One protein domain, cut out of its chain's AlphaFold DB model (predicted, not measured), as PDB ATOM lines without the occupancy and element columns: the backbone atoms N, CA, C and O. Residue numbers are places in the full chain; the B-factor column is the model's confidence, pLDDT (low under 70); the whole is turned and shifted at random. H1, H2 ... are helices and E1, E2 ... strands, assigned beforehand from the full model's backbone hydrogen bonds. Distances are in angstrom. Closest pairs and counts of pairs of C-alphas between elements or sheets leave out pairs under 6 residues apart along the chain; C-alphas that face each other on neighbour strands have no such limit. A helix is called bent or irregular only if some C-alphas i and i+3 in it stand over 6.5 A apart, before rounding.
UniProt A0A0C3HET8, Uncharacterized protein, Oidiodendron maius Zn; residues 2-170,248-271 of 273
ATOM      1  N   HIS A   2      55.214  -5.079 -28.181       49.06
ATOM      2  CA  HIS A   2      54.804  -6.492 -28.297       49.06
ATOM      3  C   HIS A   2      53.435  -6.699 -28.978       49.06
ATOM      4  O   HIS A   2      53.143  -7.768 -29.502       49.06
ATOM      5  N   LEU A   3      52.597  -5.660 -28.987       47.69
ATOM      6  CA  LEU A   3      51.221  -5.705 -29.481       47.69
ATOM      7  C   LEU A   3      51.108  -5.635 -31.004       47.69
ATOM      8  O   LEU A   3      50.186  -6.225 -31.548       47.69
ATOM      9  N   SER A   4      52.030  -4.954 -31.697       47.31
ATOM     10  CA  SER A   4      52.016  -4.840 -33.166       47.31
ATOM     11  C   SER A   4      52.631  -6.071 -33.845       47.31
ATOM     12  O   SER A   4      52.153  -6.521 -34.880       47.31
ATOM     13  N   SER A   5      53.642  -6.690 -33.243       53.78
ATOM     14  CA  SER A   5      54.224  -7.960 -33.705       53.78
ATOM     15  C   SER A   5      53.370  -9.161 -33.281       53.78
ATOM     16  O   SER A   5      53.070 -10.023 -34.106       53.78
ATOM     17  N   GLY A   6      52.845  -9.157 -32.048       53.94
ATOM     18  CA  GLY A   6      51.791 -10.082 -31.616       53.94
ATOM     19  C   GLY A   6      50.523  -9.979 -32.475       53.94
ATOM     20  O   GLY A   6      49.842 -10.979 -32.691       53.94
ATOM     21  N   PHE A   7      50.242  -8.803 -33.047       53.66
ATOM     22  CA  PHE A   7      49.188  -8.584 -34.040       53.66
ATOM     23  C   PHE A   7      49.481  -9.273 -35.384       53.66
ATOM     24  O   PHE A   7      48.585  -9.931 -35.919       53.66
ATOM     25  N   LEU A   8      50.698  -9.165 -35.939       54.91
ATOM     26  CA  LEU A   8      51.051  -9.847 -37.195       54.91
ATOM     27  C   LEU A   8      50.963 -11.359 -37.005       54.91
ATOM     28  O   LEU A   8      50.349 -12.045 -37.818       54.91
ATOM     29  N   PHE A   9      51.438 -11.853 -35.864       58.00
ATOM     30  CA  PHE A   9      51.239 -13.235 -35.455       58.00
ATOM     31  C   PHE A   9      49.755 -13.616 -35.348       58.00
ATOM     32  O   PHE A   9      49.343 -14.622 -35.914       58.00
ATOM     33  N   SER A  10      48.914 -12.811 -34.691       55.69
ATOM     34  CA  SER A  10      47.481 -13.110 -34.554       55.69
ATOM     35  C   SER A  10      46.784 -13.158 -35.918       55.69
ATOM     36  O   SER A  10      46.013 -14.080 -36.193       55.69
ATOM     37  N   SER A  11      47.149 -12.241 -36.817       55.66
ATOM     38  CA  SER A  11      46.656 -12.164 -38.195       55.66
ATOM     39  C   SER A  11      47.046 -13.376 -39.021       55.66
ATOM     40  O   SER A  11      46.193 -14.027 -39.626       55.66
ATOM     41  N   LEU A  12      48.325 -13.732 -38.979       58.28
ATOM     42  CA  LEU A  12      48.860 -14.903 -39.654       58.28
ATOM     43  C   LEU A  12      48.362 -16.204 -39.017       58.28
ATOM     44  O   LEU A  12      48.212 -17.191 -39.725       58.28
ATOM     45  N   SER A  13      48.007 -16.209 -37.730       60.25
ATOM     46  CA  SER A  13      47.395 -17.361 -37.060       60.25
ATOM     47  C   SER A  13      45.931 -17.554 -37.453       60.25
ATOM     48  O   SER A  13      45.492 -18.690 -37.625       60.25
ATOM     49  N   ILE A  14      45.164 -16.466 -37.622       64.38
ATOM     50  CA  ILE A  14      43.790 -16.535 -38.127       64.38
ATOM     51  C   ILE A  14      43.847 -17.092 -39.540       64.38
ATOM     52  O   ILE A  14      43.153 -18.067 -39.808       64.38
ATOM     53  N   TRP A  15      44.726 -16.547 -40.384       63.72
ATOM     54  CA  TRP A  15      44.976 -17.017 -41.744       63.72
ATOM     55  C   TRP A  15      45.455 -18.462 -41.817       63.72
ATOM     56  O   TRP A  15      44.829 -19.261 -42.506       63.72
ATOM     57  N   GLY A  16      46.478 -18.819 -41.045       61.62
ATOM     58  CA  GLY A  16      47.021 -20.172 -40.937       61.62
ATOM     59  C   GLY A  16      45.988 -21.181 -40.443       61.62
ATOM     60  O   GLY A  16      45.933 -22.316 -40.909       61.62
ATOM     61  N   TYR A  17      45.096 -20.761 -39.542       63.94
ATOM     62  CA  TYR A  17      43.964 -21.581 -39.132       63.94
ATOM     63  C   TYR A  17      42.975 -21.784 -40.278       63.94
ATOM     64  O   TYR A  17      42.508 -22.903 -40.462       63.94
ATOM     65  N   ARG A  18      42.681 -20.752 -41.082       64.38
ATOM     66  CA  ARG A  18      41.822 -20.922 -42.269       64.38
ATOM     67  C   ARG A  18      42.447 -21.940 -43.204       64.38
ATOM     68  O   ARG A  18      41.808 -22.924 -43.554       64.38
ATOM     69  N   THR A  19      43.697 -21.700 -43.577       61.88
ATOM     70  CA  THR A  19      44.417 -22.458 -44.596       61.88
ATOM     71  C   THR A  19      44.609 -23.917 -44.148       61.88
ATOM     72  O   THR A  19      44.443 -24.820 -44.961       61.88
ATOM     73  N   SER A  20      44.813 -24.182 -42.852       63.16
ATOM     74  CA  SER A  20      44.862 -25.550 -42.305       63.16
ATOM     75  C   SER A  20      43.537 -26.308 -42.446       63.16
ATOM     76  O   SER A  20      43.543 -27.486 -42.804       63.16
ATOM     77  N   PHE A  21      42.393 -25.647 -42.233       65.12
ATOM     78  CA  PHE A  21      41.090 -26.271 -42.495       65.12
ATOM     79  C   PHE A  21      40.887 -26.540 -43.987       65.12
ATOM     80  O   PHE A  21      40.398 -27.606 -44.344       65.12
ATOM     81  N   TYR A  22      41.321 -25.625 -44.860       64.06
ATOM     82  CA  TYR A  22      41.282 -25.822 -46.315       64.06
ATOM     83  C   TYR A  22      42.093 -27.026 -46.789       64.06
ATOM     84  O   TYR A  22      41.691 -27.679 -47.747       64.06
ATOM     85  N   GLN A  23      43.201 -27.347 -46.124       62.56
ATOM     86  CA  GLN A  23      43.990 -28.531 -46.453       62.56
ATOM     87  C   GLN A  23      43.248 -29.831 -46.103       62.56
ATOM     88  O   GLN A  23      43.310 -30.785 -46.872       62.56
ATOM     89  N   LYS A  24      42.548 -29.871 -44.959       65.38
ATOM     90  CA  LYS A  24      41.839 -31.075 -44.488       65.38
ATOM     91  C   LYS A  24      40.503 -31.302 -45.190       65.38
ATOM     92  O   LYS A  24      40.215 -32.416 -45.598       65.38
ATOM     93  N   ASP A  25      39.710 -30.245 -45.333       63.22
ATOM     94  CA  ASP A  25      38.321 -30.339 -45.797       63.22
ATOM     95  C   ASP A  25      38.135 -29.792 -47.231       63.22
ATOM     96  O   ASP A  25      37.011 -29.656 -47.730       63.22
ATOM     97  N   GLY A  26      39.229 -29.430 -47.911       64.44
ATOM     98  CA  GLY A  26      39.201 -28.874 -49.263       64.44
ATOM     99  C   GLY A  26      38.374 -27.578 -49.352       64.44
ATOM    100  O   GLY A  26      38.296 -26.812 -48.388       64.44
ATOM    101  N   PRO A  27      37.694 -27.301 -50.481       58.94
ATOM    102  CA  PRO A  27      36.842 -26.115 -50.621       58.94
ATOM    103  C   PRO A  27      35.648 -26.107 -49.648       58.94
ATOM    104  O   PRO A  27      35.047 -25.061 -49.424       58.94
ATOM    105  N   THR A  28      35.310 -27.234 -49.010       59.88
ATOM    106  CA  THR A  28      34.234 -27.277 -48.004       59.88
ATOM    107  C   THR A  28      34.651 -26.718 -46.639       59.88
ATOM    108  O   THR A  28      33.790 -26.366 -45.828       59.88
ATOM    109  N   ALA A  29      35.957 -26.533 -46.412       59.78
ATOM    110  CA  ALA A  29      36.538 -25.889 -45.231       59.78
ATOM    111  C   ALA A  29      36.032 -24.462 -44.983       59.78
ATOM    112  O   ALA A  29      36.048 -23.943 -43.863       59.78
ATOM    113  N   ILE A  30      35.541 -23.823 -46.039       59.22
ATOM    114  CA  ILE A  30      34.928 -22.505 -45.991       59.22
ATOM    115  C   ILE A  30      33.746 -22.473 -45.013       59.22
ATOM    116  O   ILE A  30      33.532 -21.482 -44.322       59.22
ATOM    117  N   ASN A  31      33.039 -23.592 -44.860       57.69
ATOM    118  CA  ASN A  31      31.848 -23.706 -44.016       57.69
ATOM    119  C   ASN A  31      32.176 -23.649 -42.514       57.69
ATOM    120  O   ASN A  31      31.279 -23.554 -41.672       57.69
ATOM    121  N   TYR A  32      33.460 -23.731 -42.156       59.38
ATOM    122  CA  TYR A  32      33.936 -23.545 -40.790       59.38
ATOM    123  C   TYR A  32      34.123 -22.059 -40.440       59.38
ATOM    124  O   TYR A  32      34.236 -21.729 -39.254       59.38
ATOM    125  N   PHE A  33      34.090 -21.155 -41.431       57.91
ATOM    126  CA  PHE A  33      34.009 -19.713 -41.199       57.91
ATOM    127  C   PHE A  33      32.624 -19.342 -40.667       57.91
ATOM    128  O   PHE A  33      31.599 -19.776 -41.181       57.91
ATOM    129  N   GLY A  34      32.591 -18.591 -39.563       58.03
ATOM    130  CA  GLY A  34      31.357 -18.288 -38.826       58.03
ATOM    131  C   GLY A  34      31.041 -19.254 -37.675       58.03
ATOM    132  O   GLY A  34      29.912 -19.283 -37.176       58.03
ATOM    133  N   LYS A  35      32.001 -20.088 -37.249       67.56
ATOM    134  CA  LYS A  35      31.942 -20.752 -35.936       67.56
ATOM    135  C   LYS A  35      32.370 -19.778 -34.835       67.56
ATOM    136  O   LYS A  35      33.190 -18.891 -35.068       67.56
ATOM    137  N   PHE A  36      31.863 -19.992 -33.621       68.25
ATOM    138  CA  PHE A  36      32.125 -19.147 -32.449       68.25
ATOM    139  C   PHE A  36      33.621 -18.854 -32.225       68.25
ATOM    140  O   PHE A  36      34.003 -17.716 -31.967       68.25
ATOM    141  N   GLY A  37      34.489 -19.854 -32.425       69.88
ATOM    142  CA  GLY A  37      35.939 -19.688 -32.283       69.88
ATOM    143  C   GLY A  37      36.556 -18.662 -33.242       69.88
ATOM    144  O   GLY A  37      37.483 -17.954 -32.855       69.88
ATOM    145  N   THR A  38      36.034 -18.535 -34.465       73.12
ATOM    146  CA  THR A  38      36.507 -17.537 -35.437       73.12
ATOM    147  C   THR A  38      36.118 -16.127 -35.001       73.12
ATOM    148  O   THR A  38      36.954 -15.231 -35.058       73.12
ATOM    149  N   HIS A  39      34.892 -15.942 -34.501       77.06
ATOM    150  CA  HIS A  39      34.437 -14.653 -33.972       77.06
ATOM    151  C   HIS A  39      35.229 -14.243 -32.730       77.06
ATOM    152  O   HIS A  39      35.720 -13.126 -32.681       77.06
ATOM    153  N   CYS A  40      35.451 -15.158 -31.782       76.31
ATOM    154  CA  CYS A  40      36.245 -14.873 -30.586       76.31
ATOM    155  C   CYS A  40      37.675 -14.421 -30.936       76.31
ATOM    156  O   CYS A  40      38.152 -13.408 -30.429       76.31
ATOM    157  N   ARG A  41      38.343 -15.108 -31.877       76.56
ATOM    158  CA  ARG A  41      39.670 -14.687 -32.360       76.56
ATOM    159  C   ARG A  41      39.639 -13.341 -33.069       76.56
ATOM    160  O   ARG A  41      40.563 -12.556 -32.895       76.56
ATOM    161  N   LEU A  42      38.597 -13.079 -33.853       79.75
ATOM    162  CA  LEU A  42      38.430 -11.809 -34.547       79.75
ATOM    163  C   LEU A  42      38.222 -10.649 -33.564       79.75
ATOM    164  O   LEU A  42      38.875  -9.616 -33.692       79.75
ATOM    165  N   THR A  43      37.378 -10.837 -32.546       81.31
ATOM    166  CA  THR A  43      37.177  -9.872 -31.458       81.31
ATOM    167  C   THR A  43      38.477  -9.636 -30.697       81.31
ATOM    168  O   THR A  43      38.845  -8.488 -30.469       81.31
ATOM    169  N   LEU A  44      39.216 -10.700 -30.365       80.06
ATOM    170  CA  LEU A  44      40.507 -10.591 -29.689       80.06
ATOM    171  C   LEU A  44      41.527  -9.820 -30.540       80.06
ATOM    172  O   LEU A  44      42.185  -8.915 -30.035       80.06
ATOM    173  N   ALA A  45      41.632 -10.127 -31.836       79.06
ATOM    174  CA  ALA A  45      42.515  -9.413 -32.757       79.06
ATOM    175  C   ALA A  45      42.130  -7.928 -32.884       79.06
ATOM    176  O   ALA A  45      43.002  -7.058 -32.864       79.06
ATOM    177  N   THR A  46      40.827  -7.633 -32.923       84.31
ATOM    178  CA  THR A  46      40.301  -6.262 -32.933       84.31
ATOM    179  C   THR A  46      40.680  -5.527 -31.647       84.31
ATOM    180  O   THR A  46      41.253  -4.442 -31.716       84.31
ATOM    181  N   ALA A  47      40.460  -6.134 -30.478       82.75
ATOM    182  CA  ALA A  47      40.809  -5.552 -29.182       82.75
ATOM    183  C   ALA A  47      42.318  -5.292 -29.045       82.75
ATOM    184  O   ALA A  47      42.722  -4.203 -28.637       82.75
ATOM    185  N   ILE A  48      43.160  -6.248 -29.457       80.44
ATOM    186  CA  ILE A  48      44.623  -6.093 -29.469       80.44
ATOM    187  C   ILE A  48      45.035  -4.942 -30.392       80.44
ATOM    188  O   ILE A  48      45.893  -4.143 -30.019       80.44
ATOM    189  N   SER A  49      44.423  -4.827 -31.575       82.69
ATOM    190  CA  SER A  49      44.737  -3.744 -32.514       82.69
ATOM    191  C   SER A  49      44.349  -2.370 -31.963       82.69
ATOM    192  O   SER A  49      45.165  -1.454 -32.008       82.69
ATOM    193  N   LEU A  50      43.155  -2.241 -31.367       86.50
ATOM    194  CA  LEU A  50      42.683  -1.014 -30.718       86.50
ATOM    195  C   LEU A  50      43.609  -0.598 -29.578       86.50
ATOM    196  O   LEU A  50      43.993   0.567 -29.475       86.50
ATOM    197  N   TYR A  51      44.012  -1.560 -28.747       82.88
ATOM    198  CA  TYR A  51      44.962  -1.314 -27.672       82.88
ATOM    199  C   TYR A  51      46.342  -0.914 -28.211       82.88
ATOM    200  O   TYR A  51      46.958   0.010 -27.685       82.88
ATOM    201  N   GLY A  52      46.807  -1.536 -29.298       82.44
ATOM    202  CA  GLY A  52      48.028  -1.138 -29.998       82.44
ATOM    203  C   GLY A  52      47.969   0.305 -30.502       82.44
ATOM    204  O   GLY A  52      48.878   1.085 -30.222       82.44
ATOM    205  N   ALA A  53      46.884   0.685 -31.183       88.25
ATOM    206  CA  ALA A  53      46.674   2.047 -31.669       88.25
ATOM    207  C   ALA A  53      46.642   3.060 -30.515       88.25
ATOM    208  O   ALA A  53      47.341   4.069 -30.564       88.25
ATOM    209  N   TRP A  54      45.910   2.759 -29.437       89.12
ATOM    210  CA  TRP A  54      45.878   3.593 -28.234       89.12
ATOM    211  C   TRP A  54      47.257   3.729 -27.573       89.12
ATOM    212  O   TRP A  54      47.658   4.836 -27.208       89.12
ATOM    213  N   PHE A  55      47.999   2.625 -27.444       84.50
ATOM    214  CA  PHE A  55      49.326   2.604 -26.831       84.50
ATOM    215  C   PHE A  55      50.290   3.525 -27.580       84.50
ATOM    216  O   PHE A  55      50.978   4.335 -26.963       84.50
ATOM    217  N   TRP A  56      50.313   3.435 -28.910       85.81
ATOM    218  CA  TRP A  56      51.179   4.279 -29.726       85.81
ATOM    219  C   TRP A  56      50.690   5.728 -29.792       85.81
ATOM    220  O   TRP A  56      51.513   6.633 -29.799       85.81
ATOM    221  N   TRP A  57      49.378   5.969 -29.778       88.62
ATOM    222  CA  TRP A  57      48.818   7.320 -29.842       88.62
ATOM    223  C   TRP A  57      48.978   8.107 -28.534       88.62
ATOM    224  O   TRP A  57      49.457   9.236 -28.545       88.62
ATOM    225  N   LYS A  58      48.578   7.519 -27.400       87.81
ATOM    226  CA  LYS A  58      48.529   8.180 -26.080       87.81
ATOM    227  C   LYS A  58      49.395   7.505 -25.026       87.81
ATOM    228  O   LYS A  58      49.977   8.196 -24.198       87.81
ATOM    229  N   GLY A  59      49.476   6.175 -25.043       81.25
ATOM    230  CA  GLY A  59      50.189   5.418 -24.009       81.25
ATOM    231  C   GLY A  59      51.664   5.807 -23.895       81.25
ATOM    232  O   GLY A  59      52.159   6.033 -22.794       81.25
ATOM    233  N   LEU A  60      52.351   5.959 -25.030       78.94
ATOM    234  CA  LEU A  60      53.761   6.351 -25.051       78.94
ATOM    235  C   LEU A  60      53.967   7.793 -24.558       78.94
ATOM    236  O   LEU A  60      54.870   8.044 -23.764       78.94
ATOM    237  N   ALA A  61      53.114   8.722 -25.000       78.75
ATOM    238  CA  ALA A  61      53.225  10.138 -24.657       78.75
ATOM    239  C   ALA A  61      52.987  10.394 -23.162       78.75
ATOM    240  O   ALA A  61      53.723  11.158 -22.545       78.75
ATOM    241  N   ASN A  62      52.000   9.717 -22.571       75.81
ATOM    242  CA  ASN A  62      51.589   9.961 -21.188       75.81
ATOM    243  C   ASN A  62      52.402   9.190 -20.143       75.81
ATOM    244  O   ASN A  62      52.350   9.558 -18.973       75.81
ATOM    245  N   GLY A  63      53.075   8.102 -20.530       66.94
ATOM    246  CA  GLY A  63      53.829   7.261 -19.596       66.94
ATOM    247  C   GLY A  63      55.345   7.393 -19.714       66.94
ATOM    248  O   GLY A  63      56.041   7.367 -18.707       66.94
ATOM    249  N   LEU A  64      55.871   7.506 -20.939       65.81
ATOM    250  CA  LEU A  64      57.310   7.390 -21.185       65.81
ATOM    251  C   LEU A  64      58.025   8.748 -21.180       65.81
ATOM    252  O   LEU A  64      59.159   8.852 -20.725       65.81
ATOM    253  N   ILE A  65      57.359   9.789 -21.688       64.44
ATOM    254  CA  ILE A  65      57.924  11.145 -21.802       64.44
ATOM    255  C   ILE A  65      57.890  11.876 -20.450       64.44
ATOM    256  O   ILE A  65      58.746  12.706 -20.169       64.44
ATOM    257  N   THR A  66      56.928  11.538 -19.599       69.12
ATOM    258  CA  THR A  66      56.700  12.120 -18.266       69.12
ATOM    259  C   THR A  66      57.439  11.390 -17.144       69.12
ATOM    260  O   THR A  66      57.297  11.767 -15.984       69.12
ATOM    261  N   ALA A  67      58.216  10.348 -17.456       71.50
ATOM    262  CA  ALA A  67      58.978   9.615 -16.453       71.50
ATOM    263  C   ALA A  67      60.087  10.497 -15.851       71.50
ATOM    264  O   ALA A  67      60.862  11.111 -16.587       71.50
ATOM    265  N   GLU A  68      60.177  10.523 -14.518       72.38
ATOM    266  CA  GLU A  68      61.161  11.325 -13.771       72.38
ATOM    267  C   GLU A  68      62.611  10.856 -14.000       72.38
ATOM    268  O   GLU A  68      63.530  11.673 -14.015       72.38
ATOM    269  N   ASP A  69      62.835   9.555 -14.233       75.81
ATOM    270  CA  ASP A  69      64.169   9.027 -14.552       75.81
ATOM    271  C   ASP A  69      64.461   9.168 -16.059       75.81
ATOM    272  O   ASP A  69      63.806   8.557 -16.911       75.81
ATOM    273  N   ALA A  70      65.510   9.926 -16.394       72.81
ATOM    274  CA  ALA A  70      65.994  10.122 -17.761       72.81
ATOM    275  C   ALA A  70      66.372   8.805 -18.472       72.81
ATOM    276  O   ALA A  70      66.358   8.731 -19.704       72.81
ATOM    277  N   ARG A  71      66.689   7.740 -17.721       68.56
ATOM    278  CA  ARG A  71      66.947   6.402 -18.278       68.56
ATOM    279  C   ARG A  71      65.669   5.728 -18.776       68.56
ATOM    280  O   ARG A  71      65.717   5.023 -19.779       68.56
ATOM    281  N   CYS A  72      64.528   6.003 -18.145       66.12
ATOM    282  CA  CYS A  72      63.220   5.482 -18.552       66.12
ATOM    283  C   CYS A  72      62.656   6.194 -19.793       66.12
ATOM    284  O   CYS A  72      61.843   5.621 -20.517       66.12
ATOM    285  N   GLN A  73      63.129   7.409 -20.085       68.25
ATOM    286  CA  GLN A  73      62.710   8.181 -21.261       68.25
ATOM    287  C   GLN A  73      63.274   7.618 -22.578       68.25
ATOM    288  O   GLN A  73      62.718   7.848 -23.654       68.25
ATOM    289  N   ARG A  74      64.378   6.856 -22.520       69.44
ATOM    290  CA  ARG A  74      65.031   6.256 -23.693       69.44
ATOM    291  C   ARG A  74      64.659   4.785 -23.841       69.44
ATOM    292  O   ARG A  74      65.464   3.901 -23.574       69.44
ATOM    293  N   LEU A  75      63.448   4.529 -24.327       73.88
ATOM    294  CA  LEU A  75      63.056   3.183 -24.737       73.88
ATOM    295  C   LEU A  75      63.600   2.887 -26.134       73.88
ATOM    296  O   LEU A  75      63.409   3.660 -27.076       73.88
ATOM    297  N   PHE A  76      64.244   1.739 -26.275       78.50
ATOM    298  CA  PHE A  76      64.710   1.242 -27.553       78.50
ATOM    299  C   PHE A  76      63.818   0.143 -28.086       78.50
ATOM    300  O   PHE A  76      63.305  -0.699 -27.354       78.50
ATOM    301  N   THR A  77      63.681   0.132 -29.399       75.50
ATOM    302  CA  THR A  77      62.903  -0.851 -30.129       75.50
ATOM    303  C   THR A  77      63.831  -1.565 -31.091       75.50
ATOM    304  O   THR A  77      64.531  -0.896 -31.859       75.50
ATOM    305  N   TRP A  78      63.865  -2.896 -31.063       75.44
ATOM    306  CA  TRP A  78      64.651  -3.636 -32.042       75.44
ATOM    307  C   TRP A  78      63.806  -3.927 -33.282       75.44
ATOM    308  O   TRP A  78      62.777  -4.588 -33.200       75.44
ATOM    309  N   PHE A  79      64.247  -3.438 -34.437       73.62
ATOM    310  CA  PHE A  79      63.689  -3.793 -35.743       73.62
ATOM    311  C   PHE A  79      64.851  -3.900 -36.729       73.62
ATOM    312  O   PHE A  79      65.189  -2.928 -37.406       73.62
ATOM    313  N   PHE A  80      65.569  -5.032 -36.677       76.44
ATOM    314  CA  PHE A  80      66.882  -5.276 -37.314       76.44
ATOM    315  C   PHE A  80      68.032  -4.363 -36.850       76.44
ATOM    316  O   PHE A  80      69.200  -4.736 -36.934       76.44
ATOM    317  N   LYS A  81      67.715  -3.195 -36.295       82.00
ATOM    318  CA  LYS A  81      68.613  -2.246 -35.645       82.00
ATOM    319  C   LYS A  81      67.916  -1.673 -34.410       82.00
ATOM    320  O   LYS A  81      66.693  -1.740 -34.282       82.00
ATOM    321  N   GLN A  82      68.706  -1.134 -33.491       79.50
ATOM    322  CA  GLN A  82      68.215  -0.391 -32.338       79.50
ATOM    323  C   GLN A  82      67.698   0.982 -32.786       79.50
ATOM    324  O   GLN A  82      68.459   1.777 -33.341       79.50
ATOM    325  N   TRP A  83      66.420   1.255 -32.528       79.31
ATOM    326  CA  TRP A  83      65.781   2.538 -32.821       79.31
ATOM    327  C   TRP A  83      65.212   3.162 -31.547       79.31
ATOM    328  O   TRP A  83      64.660   2.434 -30.720       79.31
ATOM    329  N   PRO A  84      65.327   4.488 -31.359       81.00
ATOM    330  CA  PRO A  84      64.646   5.168 -30.266       81.00
ATOM    331  C   PRO A  84      63.131   5.132 -30.496       81.00
ATOM    332  O   PRO A  84      62.655   5.444 -31.589       81.00
ATOM    333  N   ALA A  85      62.371   4.786 -29.458       75.38
ATOM    334  CA  ALA A  85      60.917   4.663 -29.526       75.38
ATOM    335  C   ALA A  85      60.203   5.983 -29.848       75.38
ATOM    336  O   ALA A  85      59.073   5.936 -30.314       75.38
ATOM    337  N   SER A  86      60.844   7.133 -29.617       75.81
ATOM    338  CA  SER A  86      60.335   8.480 -29.913       75.81
ATOM    339  C   SER A  86      60.685   8.996 -31.321       75.81
ATOM    340  O   SER A  86      60.411  10.151 -31.633       75.81
ATOM    341  N   GLY A  87      61.301   8.170 -32.175       80.56
ATOM    342  CA  GLY A  87      61.677   8.537 -33.546       80.56
ATOM    343  C   GLY A  87      60.678   8.072 -34.612       80.56
ATOM    344  O   GLY A  87      59.543   7.717 -34.317       80.56
ATOM    345  N   GLY A  88      61.124   7.979 -35.871       83.81
ATOM    346  CA  GLY A  88      60.272   7.553 -36.998       83.81
ATOM    347  C   GLY A  88      59.636   6.161 -36.848       83.81
ATOM    348  O   GLY A  88      58.612   5.873 -37.467       83.81
ATOM    349  N   ILE A  89      60.188   5.310 -35.976       83.69
ATOM    350  CA  ILE A  89      59.603   4.007 -35.649       83.69
ATOM    351  C   ILE A  89      58.243   4.141 -34.939       83.69
ATOM    352  O   ILE A  89      57.361   3.309 -35.141       83.69
ATOM    353  N   HIS A  90      58.048   5.212 -34.157       84.81
ATOM    354  CA  HIS A  90      56.772   5.550 -33.526       84.81
ATOM    355  C   HIS A  90      55.682   5.722 -34.575       84.81
ATOM    356  O   HIS A  90      54.659   5.040 -34.535       84.81
ATOM    357  N   THR A  91      55.952   6.582 -35.556       88.25
ATOM    358  CA  THR A  91      55.038   6.888 -36.654       88.25
ATOM    359  C   THR A  91      54.725   5.636 -37.464       88.25
ATOM    360  O   THR A  91      53.560   5.370 -37.748       88.25
ATOM    361  N   PHE A  92      55.739   4.820 -37.770       87.00
ATOM    362  CA  PHE A  92      55.550   3.552 -38.474       87.00
ATOM    363  C   PHE A  92      54.598   2.612 -37.721       87.00
ATOM    364  O   PHE A  92      53.613   2.138 -38.293       87.00
ATOM    365  N   TYR A  93      54.840   2.369 -36.430       83.50
ATOM    366  CA  TYR A  93      53.985   1.481 -35.642       83.50
ATOM    367  C   TYR A  93      52.593   2.048 -35.396       83.50
ATOM    368  O   TYR A  93      51.639   1.271 -35.317       83.50
ATOM    369  N   LEU A  94      52.453   3.366 -35.288       88.12
ATOM    370  CA  LEU A  94      51.159   4.018 -35.170       88.12
ATOM    371  C   LEU A  94      50.329   3.822 -36.444       88.12
ATOM    372  O   LEU A  94      49.204   3.333 -36.356       88.12
ATOM    373  N   ILE A  95      50.896   4.135 -37.616       89.88
ATOM    374  CA  ILE A  95      50.230   3.952 -38.916       89.88
ATOM    375  C   ILE A  95      49.844   2.488 -39.104       89.88
ATOM    376  O   ILE A  95      48.691   2.195 -39.426       89.88
ATOM    377  N   ALA A  96      50.779   1.568 -38.842       85.06
ATOM    378  CA  ALA A  96      50.504   0.142 -38.894       85.06
ATOM    379  C   ALA A  96      49.323  -0.205 -37.979       85.06
ATOM    380  O   ALA A  96      48.332  -0.748 -38.451       85.06
ATOM    381  N   SER A  97      49.363   0.185 -36.702       85.38
ATOM    382  CA  SER A  97      48.306  -0.140 -35.733       85.38
ATOM    383  C   SER A  97      46.938   0.429 -36.126       85.38
ATOM    384  O   SER A  97      45.936  -0.260 -35.969       85.38
ATOM    385  N   ILE A  98      46.881   1.636 -36.700       89.75
ATOM    386  CA  ILE A  98      45.633   2.219 -37.217       89.75
ATOM    387  C   ILE A  98      45.104   1.404 -38.400       89.75
ATOM    388  O   ILE A  98      43.939   1.011 -38.388       89.75
ATOM    389  N   ALA A  99      45.945   1.096 -39.393       86.69
ATOM    390  CA  ALA A  99      45.545   0.286 -40.545       86.69
ATOM    391  C   ALA A  99      44.999  -1.084 -40.109       86.69
ATOM    392  O   ALA A  99      44.012  -1.585 -40.645       86.69
ATOM    393  N   CYS A 100      45.606  -1.652 -39.072       82.62
ATOM    394  CA  CYS A 100      45.210  -2.902 -38.443       82.62
ATOM    395  C   CYS A 100      43.847  -2.810 -37.752       82.62
ATOM    396  O   CYS A 100      43.001  -3.682 -37.947       82.62
ATOM    397  N   THR A 101      43.626  -1.756 -36.967       87.62
ATOM    398  CA  THR A 101      42.339  -1.473 -36.325       87.62
ATOM    399  C   THR A 101      41.241  -1.255 -37.349       87.62
ATOM    400  O   THR A 101      40.146  -1.772 -37.166       87.62
ATOM    401  N   VAL A 102      41.525  -0.547 -38.442       90.25
ATOM    402  CA  VAL A 102      40.563  -0.355 -39.532       90.25
ATOM    403  C   VAL A 102      40.235  -1.696 -40.183       90.25
ATOM    404  O   VAL A 102      39.064  -2.051 -40.281       90.25
ATOM    405  N   TYR A 103      41.249  -2.484 -40.554       85.12
ATOM    406  CA  TYR A 103      41.051  -3.799 -41.162       85.12
ATOM    407  C   TYR A 103      40.222  -4.726 -40.261       85.12
ATOM    408  O   TYR A 103      39.164  -5.200 -40.672       85.12
ATOM    409  N   TYR A 104      40.648  -4.936 -39.011       82.69
ATOM    410  CA  TYR A 104      39.941  -5.805 -38.070       82.69
ATOM    411  C   TYR A 104      38.594  -5.260 -37.620       82.69
ATOM    412  O   TYR A 104      37.661  -6.039 -37.447       82.69
ATOM    413  N   GLY A 105      38.470  -3.945 -37.479       88.38
ATOM    414  CA  GLY A 105      37.211  -3.279 -37.182       88.38
ATOM    415  C   GLY A 105      36.186  -3.537 -38.280       88.38
ATOM    416  O   GLY A 105      35.091  -4.000 -37.978       88.38
ATOM    417  N   ILE A 106      36.564  -3.356 -39.551       88.00
ATOM    418  CA  ILE A 106      35.703  -3.674 -40.701       88.00
ATOM    419  C   ILE A 106      35.327  -5.158 -40.693       88.00
ATOM    420  O   ILE A 106      34.149  -5.487 -40.816       88.00
ATOM    421  N   MET A 107      36.301  -6.056 -40.494       82.06
ATOM    422  CA  MET A 107      36.035  -7.497 -40.403       82.06
ATOM    423  C   MET A 107      35.041  -7.823 -39.280       82.06
ATOM    424  O   MET A 107      34.121  -8.616 -39.470       82.06
ATOM    425  N   CYS A 108      35.226  -7.230 -38.098       85.75
ATOM    426  CA  CYS A 108      34.404  -7.474 -36.920       85.75
ATOM    427  C   CYS A 108      32.985  -6.934 -37.116       85.75
ATOM    428  O   CYS A 108      32.024  -7.643 -36.825       85.75
ATOM    429  N   VAL A 109      32.851  -5.724 -37.666       87.94
ATOM    430  CA  VAL A 109      31.559  -5.122 -38.007       87.94
ATOM    431  C   VAL A 109      30.839  -5.970 -39.042       87.94
ATOM    432  O   VAL A 109      29.675  -6.273 -38.838       87.94
ATOM    433  N   ALA A 110      31.510  -6.430 -40.098       82.44
ATOM    434  CA  ALA A 110      30.886  -7.276 -41.116       82.44
ATOM    435  C   ALA A 110      30.515  -8.680 -40.602       82.44
ATOM    436  O   ALA A 110      29.542  -9.286 -41.054       82.44
ATOM    437  N   ALA A 111      31.253  -9.199 -39.619       80.19
ATOM    438  CA  ALA A 111      30.962 -10.489 -39.007       80.19
ATOM    439  C   ALA A 111      29.681 -10.480 -38.151       80.19
ATOM    440  O   ALA A 111      29.071 -11.537 -37.983       80.19
ATOM    441  N   VAL A 112      29.261  -9.321 -37.622       83.38
ATOM    442  CA  VAL A 112      28.054  -9.195 -36.784       83.38
ATOM    443  C   VAL A 112      26.766  -9.426 -37.593       83.38
ATOM    444  O   VAL A 112      26.020 -10.333 -37.222       83.38
ATOM    445  N   PRO A 113      26.503  -8.731 -38.719       80.19
ATOM    446  CA  PRO A 113      25.380  -9.037 -39.597       80.19
ATOM    447  C   PRO A 113      25.396 -10.487 -40.062       80.19
ATOM    448  O   PRO A 113      24.368 -11.148 -39.992       80.19
ATOM    449  N   ALA A 114      26.553 -11.028 -40.461       73.88
ATOM    450  CA  ALA A 114      26.649 -12.420 -40.897       73.88
ATOM    451  C   ALA A 114      26.220 -13.411 -39.796       73.88
ATOM    452  O   ALA A 114      25.534 -14.397 -40.077       73.88
ATOM    453  N   LEU A 115      26.575 -13.139 -38.533       75.94
ATOM    454  CA  LEU A 115      26.126 -13.916 -37.377       75.94
ATOM    455  C   LEU A 115      24.609 -13.781 -37.164       75.94
ATOM    456  O   LEU A 115      23.931 -14.788 -36.967       75.94
ATOM    457  N   ILE A 116      24.082 -12.557 -37.240       82.12
ATOM    458  CA  ILE A 116      22.652 -12.259 -37.091       82.12
ATOM    459  C   ILE A 116      21.838 -12.970 -38.186       82.12
ATOM    460  O   ILE A 116      20.916 -13.722 -37.879       82.12
ATOM    461  N   PHE A 117      22.225 -12.830 -39.457       76.94
ATOM    462  CA  PHE A 117      21.592 -13.514 -40.588       76.94
ATOM    463  C   PHE A 117      21.636 -15.037 -40.442       76.94
ATOM    464  O   PHE A 117      20.644 -15.711 -40.725       76.94
ATOM    465  N   LYS A 118      22.755 -15.591 -39.962       73.31
ATOM    466  CA  LYS A 118      22.873 -17.027 -39.683       73.31
ATOM    467  C   LYS A 118      21.878 -17.485 -38.621       73.31
ATOM    468  O   LYS A 118      21.218 -18.506 -38.816       73.31
ATOM    469  N   LEU A 119      21.773 -16.736 -37.525       80.94
ATOM    470  CA  LEU A 119      20.846 -17.034 -36.436       80.94
ATOM    471  C   LEU A 119      19.394 -17.015 -36.922       80.94
ATOM    472  O   LEU A 119      18.658 -17.948 -36.610       80.94
ATOM    473  N   PHE A 120      19.014 -16.022 -37.732       82.69
ATOM    474  CA  PHE A 120      17.642 -15.871 -38.223       82.69
ATOM    475  C   PHE A 120      17.248 -16.860 -39.331       82.69
ATOM    476  O   PHE A 120      16.153 -17.408 -39.273       82.69
ATOM    477  N   LYS A 121      18.097 -17.108 -40.341       77.56
ATOM    478  CA  LYS A 121      17.714 -17.959 -41.491       77.56
ATOM    479  C   LYS A 121      17.920 -19.455 -41.262       77.56
ATOM    480  O   LYS A 121      17.195 -20.265 -41.824       77.56
ATOM    481  N   VAL A 122      18.966 -19.828 -40.531       72.94
ATOM    482  CA  VAL A 122      19.522 -21.194 -40.573       72.94
ATOM    483  C   VAL A 122      19.528 -21.854 -39.184       72.94
ATOM    484  O   VAL A 122      19.671 -23.074 -39.062       72.94
ATOM    485  N   GLY A 123      19.344 -21.060 -38.125       73.19
ATOM    486  CA  GLY A 123      19.453 -21.507 -36.742       73.19
ATOM    487  C   GLY A 123      20.890 -21.873 -36.345       73.19
ATOM    488  O   GLY A 123      21.823 -21.874 -37.149       73.19
ATOM    489  N   TRP A 124      21.091 -22.220 -35.071       68.38
ATOM    490  CA  TRP A 124      22.426 -22.481 -34.503       68.38
ATOM    491  C   TRP A 124      23.171 -23.667 -35.144       68.38
ATOM    492  O   TRP A 124      24.400 -23.725 -35.080       68.38
ATOM    493  N   LYS A 125      22.447 -24.620 -35.749       68.62
ATOM    494  CA  LYS A 125      23.013 -25.880 -36.260       68.62
ATOM    495  C   LYS A 125      23.308 -25.891 -37.758       68.62
ATOM    496  O   LYS A 125      24.048 -26.769 -38.204       68.62
ATOM    497  N   GLY A 126      22.747 -24.981 -38.550       60.75
ATOM    498  CA  GLY A 126      22.892 -25.098 -39.995       60.75
ATOM    499  C   GLY A 126      24.219 -24.539 -40.530       60.75
ATOM    500  O   GLY A 126      24.877 -23.675 -39.939       60.75
ATOM    501  N   LYS A 127      24.648 -25.119 -41.654       60.22
ATOM    502  CA  LYS A 127      25.947 -24.876 -42.292       60.22
ATOM    503  C   LYS A 127      25.746 -23.925 -43.472       60.22
ATOM    504  O   LYS A 127      25.008 -24.263 -44.391       60.22
ATOM    505  N   MET A 128      26.413 -22.771 -43.465       56.66
ATOM    506  CA  MET A 128      26.498 -21.930 -44.662       56.66
ATOM    507  C   MET A 128      27.622 -22.437 -45.558       56.66
ATOM    508  O   MET A 128      28.709 -22.742 -45.062       56.66
ATOM    509  N   LYS A 129      27.342 -22.535 -46.860       55.81
ATOM    510  CA  LYS A 129      28.356 -22.791 -47.878       55.81
ATOM    511  C   LYS A 129      28.872 -21.456 -48.385       55.81
ATOM    512  O   LYS A 129      28.084 -20.714 -48.952       55.81
ATOM    513  N   PHE A 130      30.157 -21.162 -48.206       56.50
ATOM    514  CA  PHE A 130      30.783 -20.089 -48.984       56.50
ATOM    515  C   PHE A 130      31.728 -20.698 -50.020       56.50
ATOM    516  O   PHE A 130      32.248 -21.796 -49.828       56.50
ATOM    517  N   GLN A 131      31.903 -20.013 -51.145       56.97
ATOM    518  CA  GLN A 131      32.772 -20.437 -52.236       56.97
ATOM    519  C   GLN A 131      33.811 -19.341 -52.455       56.97
ATOM    520  O   GLN A 131      33.463 -18.202 -52.739       56.97
ATOM    521  N   THR A 132      35.094 -19.663 -52.304       55.91
ATOM    522  CA  THR A 132      36.184 -18.691 -52.486       55.91
ATOM    523  C   THR A 132      36.704 -18.652 -53.923       55.91
ATOM    524  O   THR A 132      37.563 -17.839 -54.241       55.91
ATOM    525  N   GLY A 133      36.187 -19.511 -54.811       61.75
ATOM    526  CA  GLY A 133      36.530 -19.517 -56.236       61.75
ATOM    527  C   GLY A 133      37.990 -19.865 -56.562       61.75
ATOM    528  O   GLY A 133      38.384 -19.733 -57.722       61.75
ATOM    529  N   PHE A 134      38.797 -20.291 -55.581       65.38
ATOM    530  CA  PHE A 134      40.179 -20.728 -55.805       65.38
ATOM    531  C   PHE A 134      40.249 -22.134 -56.371       65.38
ATOM    532  O   PHE A 134      39.507 -23.027 -55.956       65.38
ATOM    533  N   THR A 135      41.214 -22.341 -57.261       74.06
ATOM    534  CA  THR A 135      41.632 -23.690 -57.633       74.06
ATOM    535  C   THR A 135      42.416 -24.334 -56.484       74.06
ATOM    536  O   THR A 135      43.055 -23.659 -55.674       74.06
ATOM    537  N   ILE A 136      42.401 -25.666 -56.419       70.56
ATOM    538  CA  ILE A 136      43.110 -26.439 -55.383       70.56
ATOM    539  C   ILE A 136      44.616 -26.120 -55.379       70.56
ATOM    540  O   ILE A 136      45.218 -25.972 -54.316       70.56
ATOM    541  N   ARG A 137      45.226 -25.965 -56.565       75.38
ATOM    542  CA  ARG A 137      46.656 -25.643 -56.707       75.38
ATOM    543  C   ARG A 137      46.994 -24.264 -56.146       75.38
ATOM    544  O   ARG A 137      47.951 -24.142 -55.386       75.38
ATOM    545  N   GLU A 138      46.200 -23.244 -56.472       76.81
ATOM    546  CA  GLU A 138      46.378 -21.890 -55.928       76.81
ATOM    547  C   GLU A 138      46.257 -21.893 -54.403       76.81
ATOM    548  O   GLU A 138      47.086 -21.307 -53.709       76.81
ATOM    549  N   LEU A 139      45.265 -22.610 -53.872       71.75
ATOM    550  CA  LEU A 139      45.031 -22.706 -52.436       71.75
ATOM    551  C   LEU A 139      46.212 -23.348 -51.696       71.75
ATOM    552  O   LEU A 139      46.570 -22.896 -50.609       71.75
ATOM    553  N   LEU A 140      46.847 -24.359 -52.295       73.81
ATOM    554  CA  LEU A 140      48.023 -25.024 -51.733       73.81
ATOM    555  C   LEU A 140      49.264 -24.122 -51.746       73.81
ATOM    556  O   LEU A 140      50.019 -24.092 -50.772       73.81
ATOM    557  N   ILE A 141      49.458 -23.344 -52.814       80.12
ATOM    558  CA  ILE A 141      50.535 -22.347 -52.889       80.12
ATOM    559  C   ILE A 141      50.332 -21.284 -51.806       80.12
ATOM    560  O   ILE A 141      51.237 -21.032 -51.012       80.12
ATOM    561  N   VAL A 142      49.126 -20.713 -51.720       77.19
ATOM    562  CA  VAL A 142      48.770 -19.710 -50.706       77.19
ATOM    563  C   VAL A 142      48.948 -20.278 -49.296       77.19
ATOM    564  O   VAL A 142      49.512 -19.604 -48.435       77.19
ATOM    565  N   TYR A 143      48.538 -21.529 -49.062       73.50
ATOM    566  CA  TYR A 143      48.742 -22.226 -47.791       73.50
ATOM    567  C   TYR A 143      50.222 -22.281 -47.402       73.50
ATOM    568  O   TYR A 143      50.581 -21.853 -46.304       73.50
ATOM    569  N   ASN A 144      51.082 -22.780 -48.293       75.81
ATOM    570  CA  ASN A 144      52.503 -22.958 -48.005       75.81
ATOM    571  C   ASN A 144      53.213 -21.623 -47.771       75.81
ATOM    572  O   ASN A 144      53.985 -21.502 -46.819       75.81
ATOM    573  N   VAL A 145      52.910 -20.612 -48.590       79.94
ATOM    574  CA  VAL A 145      53.456 -19.258 -48.424       79.94
ATOM    575  C   VAL A 145      53.058 -18.690 -47.064       79.94
ATOM    576  O   VAL A 145      53.917 -18.228 -46.316       79.94
ATOM    577  N   LEU A 146      51.777 -18.782 -46.694       73.75
ATOM    578  CA  LEU A 146      51.296 -18.289 -45.403       73.75
ATOM    579  C   LEU A 146      51.869 -19.077 -44.225       73.75
ATOM    580  O   LEU A 146      52.164 -18.475 -43.197       73.75
ATOM    581  N   ARG A 147      52.062 -20.395 -44.356       72.44
ATOM    582  CA  ARG A 147      52.682 -21.232 -43.316       72.44
ATOM    583  C   ARG A 147      54.124 -20.806 -43.065       72.44
ATOM    584  O   ARG A 147      54.492 -20.569 -41.915       72.44
ATOM    585  N   LEU A 148      54.917 -20.680 -44.130       79.56
ATOM    586  CA  LEU A 148      56.319 -20.270 -44.044       79.56
ATOM    587  C   LEU A 148      56.442 -18.859 -43.467       79.56
ATOM    588  O   LEU A 148      57.237 -18.622 -42.561       79.56
ATOM    589  N   PHE A 149      55.610 -17.939 -43.950       78.88
ATOM    590  CA  PHE A 149      55.590 -16.564 -43.478       78.88
ATOM    591  C   PHE A 149      55.153 -16.478 -42.012       78.88
ATOM    592  O   PHE A 149      55.772 -15.759 -41.238       78.88
ATOM    593  N   ASN A 150      54.153 -17.257 -41.590       74.25
ATOM    594  CA  ASN A 150      53.742 -17.329 -40.188       74.25
ATOM    595  C   ASN A 150      54.877 -17.846 -39.292       74.25
ATOM    596  O   ASN A 150      55.164 -17.234 -38.269       74.25
ATOM    597  N   LEU A 151      55.571 -18.918 -39.695       76.44
ATOM    598  CA  LEU A 151      56.722 -19.438 -38.951       76.44
ATOM    599  C   LEU A 151      57.842 -18.397 -38.841       76.44
ATOM    600  O   LEU A 151      58.338 -18.137 -37.744       76.44
ATOM    601  N   PHE A 152      58.197 -17.765 -39.961       83.00
ATOM    602  CA  PHE A 152      59.168 -16.676 -39.987       83.00
ATOM    603  C   PHE A 152      58.765 -15.551 -39.026       83.00
ATOM    604  O   PHE A 152      59.586 -15.102 -38.232       83.00
ATOM    605  N   TYR A 153      57.496 -15.141 -39.038       77.50
ATOM    606  CA  TYR A 153      56.994 -14.091 -38.157       77.50
ATOM    607  C   TYR A 153      57.019 -14.475 -36.684       77.50
ATOM    608  O   TYR A 153      57.324 -13.617 -35.864       77.50
ATOM    609  N   ILE A 154      56.730 -15.728 -36.331       74.50
ATOM    610  CA  ILE A 154      56.849 -16.214 -34.950       74.50
ATOM    611  C   ILE A 154      58.284 -16.046 -34.463       74.50
ATOM    612  O   ILE A 154      58.508 -15.429 -33.422       74.50
ATOM    613  N   ILE A 155      59.246 -16.559 -35.237       79.19
ATOM    614  CA  ILE A 155      60.672 -16.484 -34.906       79.19
ATOM    615  C   ILE A 155      61.096 -15.020 -34.813       79.19
ATOM    616  O   ILE A 155      61.674 -14.606 -33.813       79.19
ATOM    617  N   PHE A 156      60.727 -14.211 -35.806       81.69
ATOM    618  CA  PHE A 156      61.034 -12.789 -35.832       81.69
ATOM    619  C   PHE A 156      60.456 -12.048 -34.621       81.69
ATOM    620  O   PHE A 156      61.165 -11.269 -33.991       81.69
ATOM    621  N   CYS A 157      59.198 -12.302 -34.249       76.31
ATOM    622  CA  CYS A 157      58.572 -11.687 -33.080       76.31
ATOM    623  C   CYS A 157      59.265 -12.113 -31.783       76.31
ATOM    624  O   CYS A 157      59.525 -11.257 -30.944       76.31
ATOM    625  N   ALA A 158      59.598 -13.397 -31.630       77.31
ATOM    626  CA  ALA A 158      60.327 -13.898 -30.469       77.31
ATOM    627  C   ALA A 158      61.711 -13.240 -30.350       77.31
ATOM    628  O   ALA A 158      62.042 -12.698 -29.298       77.31
ATOM    629  N   SER A 159      62.479 -13.185 -31.444       82.00
ATOM    630  CA  SER A 159      63.778 -12.501 -31.481       82.00
ATOM    631  C   SER A 159      63.652 -11.008 -31.187       82.00
ATOM    632  O   SER A 159      64.441 -10.455 -30.427       82.00
ATOM    633  N   MET A 160      62.644 -10.346 -31.755       81.06
ATOM    634  CA  MET A 160      62.391  -8.924 -31.543       81.06
ATOM    635  C   MET A 160      62.067  -8.623 -30.076       81.06
ATOM    636  O   MET A 160      62.555  -7.631 -29.537       81.06
ATOM    637  N   ILE A 161      61.279  -9.481 -29.423       76.88
ATOM    638  CA  ILE A 161      60.964  -9.386 -27.996       76.88
ATOM    639  C   ILE A 161      62.231  -9.550 -27.159       76.88
ATOM    640  O   ILE A 161      62.554  -8.660 -26.378       76.88
ATOM    641  N   GLU A 162      62.966 -10.637 -27.371       80.81
ATOM    642  CA  GLU A 162      64.160 -10.970 -26.593       80.81
ATOM    643  C   GLU A 162      65.229  -9.876 -26.701       80.81
ATOM    644  O   GLU A 162      65.743  -9.373 -25.703       80.81
ATOM    645  N   LEU A 163      65.508  -9.422 -27.926       82.44
ATOM    646  CA  LEU A 163      66.478  -8.360 -28.170       82.44
ATOM    647  C   LEU A 163      66.011  -7.020 -27.600       82.44
ATOM    648  O   LEU A 163      66.838  -6.267 -27.094       82.44
ATOM    649  N   THR A 164      64.710  -6.721 -27.639       78.62
ATOM    650  CA  THR A 164      64.170  -5.501 -27.022       78.62
ATOM    651  C   THR A 164      64.316  -5.549 -25.502       78.62
ATOM    652  O   THR A 164      64.775  -4.571 -24.917       78.62
ATOM    653  N   LEU A 165      63.998  -6.669 -24.851       78.06
ATOM    654  CA  LEU A 165      64.143  -6.810 -23.400       78.06
ATOM    655  C   LEU A 165      65.607  -6.699 -22.965       78.06
ATOM    656  O   LEU A 165      65.940  -5.872 -22.115       78.06
ATOM    657  N   ASN A 166      66.488  -7.462 -23.615       81.00
ATOM    658  CA  ASN A 166      67.908  -7.503 -23.289       81.00
ATOM    659  C   ASN A 166      68.581  -6.133 -23.512       81.00
ATOM    660  O   ASN A 166      69.323  -5.644 -22.662       81.00
ATOM    661  N   LYS A 167      68.261  -5.443 -24.617       80.06
ATOM    662  CA  LYS A 167      68.842  -4.122 -24.928       80.06
ATOM    663  C   LYS A 167      68.327  -2.984 -24.054       80.06
ATOM    664  O   LYS A 167      69.030  -1.990 -23.918       80.06
ATOM    665  N   ASN A 168      67.137  -3.110 -23.471       75.25
ATOM    666  CA  ASN A 168      66.634  -2.132 -22.505       75.25
ATOM    667  C   ASN A 168      67.006  -2.493 -21.055       75.25
ATOM    668  O   ASN A 168      66.518  -1.845 -20.135       75.25
ATOM    669  N   HIS A 169      67.845  -3.517 -20.839       79.06
ATOM    670  CA  HIS A 169      68.198  -4.027 -19.508       79.06
ATOM    671  C   HIS A 169      66.973  -4.367 -18.644       79.06
ATOM    672  O   HIS A 169      67.019  -4.303 -17.415       79.06
ATOM    673  N   ILE A 170      65.871  -4.766 -19.284       71.94
ATOM    674  CA  ILE A 170      64.657  -5.211 -18.602       71.94
ATOM    675  C   ILE A 170      64.871  -6.682 -18.240       71.94
ATOM    676  O   ILE A 170      64.356  -7.587 -18.890       71.94
ATOM    677  N   HIS A 248      33.086 -26.857 -62.459       46.97
ATOM    678  CA  HIS A 248      32.909 -25.398 -62.582       46.97
ATOM    679  C   HIS A 248      34.158 -24.660 -63.073       46.97
ATOM    680  O   HIS A 248      35.055 -24.343 -62.299       46.97
ATOM    681  N   THR A 249      34.185 -24.344 -64.371       46.41
ATOM    682  CA  THR A 249      35.109 -23.385 -64.999       46.41
ATOM    683  C   THR A 249      34.543 -21.963 -64.902       46.41
ATOM    684  O   THR A 249      33.533 -21.685 -65.551       46.41
ATOM    685  N   PRO A 250      35.151 -21.038 -64.136       48.22
ATOM    686  CA  PRO A 250      34.659 -19.667 -64.031       48.22
ATOM    687  C   PRO A 250      35.430 -18.704 -64.960       48.22
ATOM    688  O   PRO A 250      36.639 -18.840 -65.145       48.22
ATOM    689  N   SER A 251      34.723 -17.712 -65.515       46.03
ATOM    690  CA  SER A 251      35.194 -16.724 -66.506       46.03
ATOM    691  C   SER A 251      36.279 -15.750 -65.991       46.03
ATOM    692  O   SER A 251      36.519 -15.613 -64.789       46.03
ATOM    693  N   THR A 252      36.995 -15.103 -66.919       56.12
ATOM    694  CA  THR A 252      38.462 -15.245 -67.001       56.12
ATOM    695  C   THR A 252      39.362 -14.127 -66.461       56.12
ATOM    696  O   THR A 252      40.545 -14.400 -66.324       56.12
ATOM    697  N   VAL A 253      38.920 -12.905 -66.123       49.94
ATOM    698  CA  VAL A 253      39.903 -11.865 -65.684       49.94
ATOM    699  C   VAL A 253      39.408 -10.939 -64.569       49.94
ATOM    700  O   VAL A 253      40.090 -10.785 -63.557       49.94
ATOM    701  N   ARG A 254      38.190 -10.383 -64.664       53.00
ATOM    702  CA  ARG A 254      37.628  -9.506 -63.606       53.00
ATOM    703  C   ARG A 254      37.363 -10.248 -62.284       53.00
ATOM    704  O   ARG A 254      37.284  -9.626 -61.230       53.00
ATOM    705  N   LEU A 255      37.295 -11.580 -62.339       62.41
ATOM    706  CA  LEU A 255      37.122 -12.460 -61.186       62.41
ATOM    707  C   LEU A 255      38.391 -12.630 -60.346       62.41
ATOM    708  O   LEU A 255      38.266 -12.998 -59.188       62.41
ATOM    709  N   TRP A 256      39.598 -12.422 -60.884       65.25
ATOM    710  CA  TRP A 256      40.814 -12.832 -60.169       65.25
ATOM    711  C   TRP A 256      41.053 -11.954 -58.938       65.25
ATOM    712  O   TRP A 256      41.046 -12.455 -57.818       65.25
ATOM    713  N   LEU A 257      41.107 -10.631 -59.116       70.75
ATOM    714  CA  LEU A 257      41.175  -9.676 -58.001       70.75
ATOM    715  C   LEU A 257      40.013  -9.857 -57.020       70.75
ATOM    716  O   LEU A 257      40.245  -9.861 -55.817       70.75
ATOM    717  N   TYR A 258      38.793 -10.086 -57.516       71.31
ATOM    718  CA  TYR A 258      37.637 -10.355 -56.662       71.31
ATOM    719  C   TYR A 258      37.820 -11.623 -55.819       71.31
ATOM    720  O   TYR A 258      37.576 -11.588 -54.622       71.31
ATOM    721  N   ARG A 259      38.341 -12.718 -56.388       69.56
ATOM    722  CA  ARG A 259      38.629 -13.963 -55.655       69.56
ATOM    723  C   ARG A 259      39.660 -13.750 -54.560       69.56
ATOM    724  O   ARG A 259      39.437 -14.204 -53.444       69.56
ATOM    725  N   TYR A 260      40.747 -13.027 -54.840       70.44
ATOM    726  CA  TYR A 260      41.724 -12.662 -53.809       70.44
ATOM    727  C   TYR A 260      41.082 -11.785 -52.743       70.44
ATOM    728  O   TYR A 260      41.141 -12.122 -51.567       70.44
ATOM    729  N   VAL A 261      40.377 -10.731 -53.132       70.31
ATOM    730  CA  VAL A 261      39.692  -9.837 -52.197       70.31
ATOM    731  C   VAL A 261      38.676 -10.593 -51.331       70.31
ATOM    732  O   VAL A 261      38.669 -10.391 -50.124       70.31
ATOM    733  N   VAL A 262      37.912 -11.540 -51.877       66.88
ATOM    734  CA  VAL A 262      36.992 -12.421 -51.132       66.88
ATOM    735  C   VAL A 262      37.748 -13.431 -50.261       66.88
ATOM    736  O   VAL A 262      37.322 -13.725 -49.144       66.88
ATOM    737  N   ALA A 263      38.908 -13.931 -50.692       65.12
ATOM    738  CA  ALA A 263      39.800 -14.705 -49.824       65.12
ATOM    739  C   ALA A 263      40.179 -13.890 -48.592       65.12
ATOM    740  O   ALA A 263      40.112 -14.397 -47.467       65.12
ATOM    741  N   TYR A 264      40.559 -12.628 -48.821       67.25
ATOM    742  CA  TYR A 264      41.029 -11.728 -47.784       67.25
ATOM    743  C   TYR A 264      39.911 -11.115 -46.936       67.25
ATOM    744  O   TYR A 264      40.147 -10.791 -45.771       67.25
ATOM    745  N   LEU A 265      38.698 -11.049 -47.483       67.69
ATOM    746  CA  LEU A 265      37.490 -10.481 -46.894       67.69
ATOM    747  C   LEU A 265      36.300 -11.440 -47.136       67.69
ATOM    748  O   LEU A 265      35.418 -11.153 -47.944       67.69
ATOM    749  N   PRO A 266      36.247 -12.602 -46.460       59.81
ATOM    750  CA  PRO A 266      35.271 -13.666 -46.736       59.81
ATOM    751  C   PRO A 266      33.802 -13.279 -46.582       59.81
ATOM    752  O   PRO A 266      32.947 -13.960 -47.122       59.81
ATOM    753  N   TRP A 267      33.474 -12.210 -45.860       59.94
ATOM    754  CA  TRP A 267      32.093 -11.727 -45.787       59.94
ATOM    755  C   TRP A 267      31.660 -10.989 -47.056       59.94
ATOM    756  O   TRP A 267      30.463 -10.831 -47.260       59.94
ATOM    757  N   LEU A 268      32.569 -10.583 -47.951       61.88
ATOM    758  CA  LEU A 268      32.153 -10.073 -49.260       61.88
ATOM    759  C   LEU A 268      31.370 -11.128 -50.047       61.88
ATOM    760  O   LEU A 268      30.413 -10.775 -50.722       61.88
ATOM    761  N   SER A 269      31.649 -12.423 -49.848       59.62
ATOM    762  CA  SER A 269      30.842 -13.483 -50.463       59.62
ATOM    763  C   SER A 269      29.429 -13.603 -49.877       59.62
ATOM    764  O   SER A 269      28.652 -14.413 -50.364       59.62
ATOM    765  N   THR A 270      29.100 -12.882 -48.797       57.25
ATOM    766  CA  THR A 270      27.724 -12.825 -48.266       57.25
ATOM    767  C   THR A 270      26.879 -11.734 -48.901       57.25
ATOM    768  O   THR A 270      25.666 -11.785 -48.761       57.25
ATOM    769  N   LEU A 271      27.503 -10.769 -49.585       56.16
ATOM    770  CA  LEU A 271      26.806  -9.652 -50.229       56.16
ATOM    771  C   LEU A 271      26.278 -10.003 -51.629       56.16
ATOM    772  O   LEU A 271      25.492  -9.242 -52.179       56.16
TER     773      LEU A 271
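Overview. This is residues 2 to 170 and 248 to 271 of the 273 residues of an uncharacterized protein of Oidiodendron maius Zn (UniProt A0A0C3HET8). A short two-stranded hairpin, E1 and E2, sits near one end of a long, loose assembly of helices: H1, H2 and H3 form an up-and-down bundle, with H4 alongside H1. Away from that hairpin, the short H6 packs on H3, with H5 next to H6. The printed part has 193 residues with six named helices and two named strands, in the order H1 H2 E1 E2 H3 H4 H5 H6; the sheet E1 - E2 is antiparallel and the class is mostly helix. It is loose, with a radius of gyration of the C-alphas of 20.0 A, and elongated, spanning 65 by 35 by 30 A.

Along the chain. Find E1 at residues 76 to 79 and E2 at residues 81 to 84. H3, residues 88 to 122, runs 50.0 A from C-alpha 88 at (60.272, 7.553, -36.998). H4 is residues 136 to 167, 45.7 A. H1, residues 2 to 32, starts at (54.804, -6.492, -28.297) and spans 29.7 A, with a kink of 134 degrees near residue 25; H2, residues 36 to 63, spans 36.5 A. H1 is irregular, its C-alphas 24 and 27 being 9.3 A apart; H2 and H5 are only just irregular, with 7.0 A between C-alphas 57 and 60 and 6.6 A between 254 and 257. H5 is residues 254 to 264, and H6, residues 266 to 270, ends at (27.724, -12.825, -48.266).

Arrangement. Look first at the hairpin E1 and E2: N 77 and O 83 are 2.8 A apart, within hydrogen-bond range. The closest C-alphas of E1 and H4 are those of Trp 78 and Thr 164, 5.4 A apart. H4 touches H1, closest at the C-alphas of Thr 19 and Tyr 143, 5.4 A, at a shallow tilt of 21 degrees, opposite ways. With residues 3 to 14 alone, H1 touches H2, its partner in a helical hairpin, closest at the C-alphas of Leu 3 and Gly 52, 5.6 A. H2 touches H3, closest at the C-alphas of Ala 53 and Ser 97, 4.9 A, at a shallow tilt of 29 degrees, opposite ways. With residues 107 to 114 alone, H3 touches H6, closest at the C-alphas of Ala 110 and Trp 267, 6.6 A. H5 and H6 are close but not clearly touching, with closest C-alphas, Val 262 and Leu 268, 5.7 A apart. H2 and H4 are apart. Every O i to N i+4 pair is within hydrogen-bond range in H4, but 21 of 27 in H1, 22 of 24 in H2, 29 of 31 in H3, 6 of 7 in H5 and 0 of 1 in H6, where 2 of 2 O i to N i+3 pairs are.

Size, cuts and confidence. The C-alphas farthest apart, Glu 68 and His 248, are 67.3 A apart. Residues 171 to 247 are not printed, and C-alphas 170 and 248 are 57.9 A apart across the cut. The links H2 to E1 and H3 to H4 are long. Mean pLDDT of the printed part is 72.1; 75 residues are under 70, among them 2 to 37 and 124 to 134.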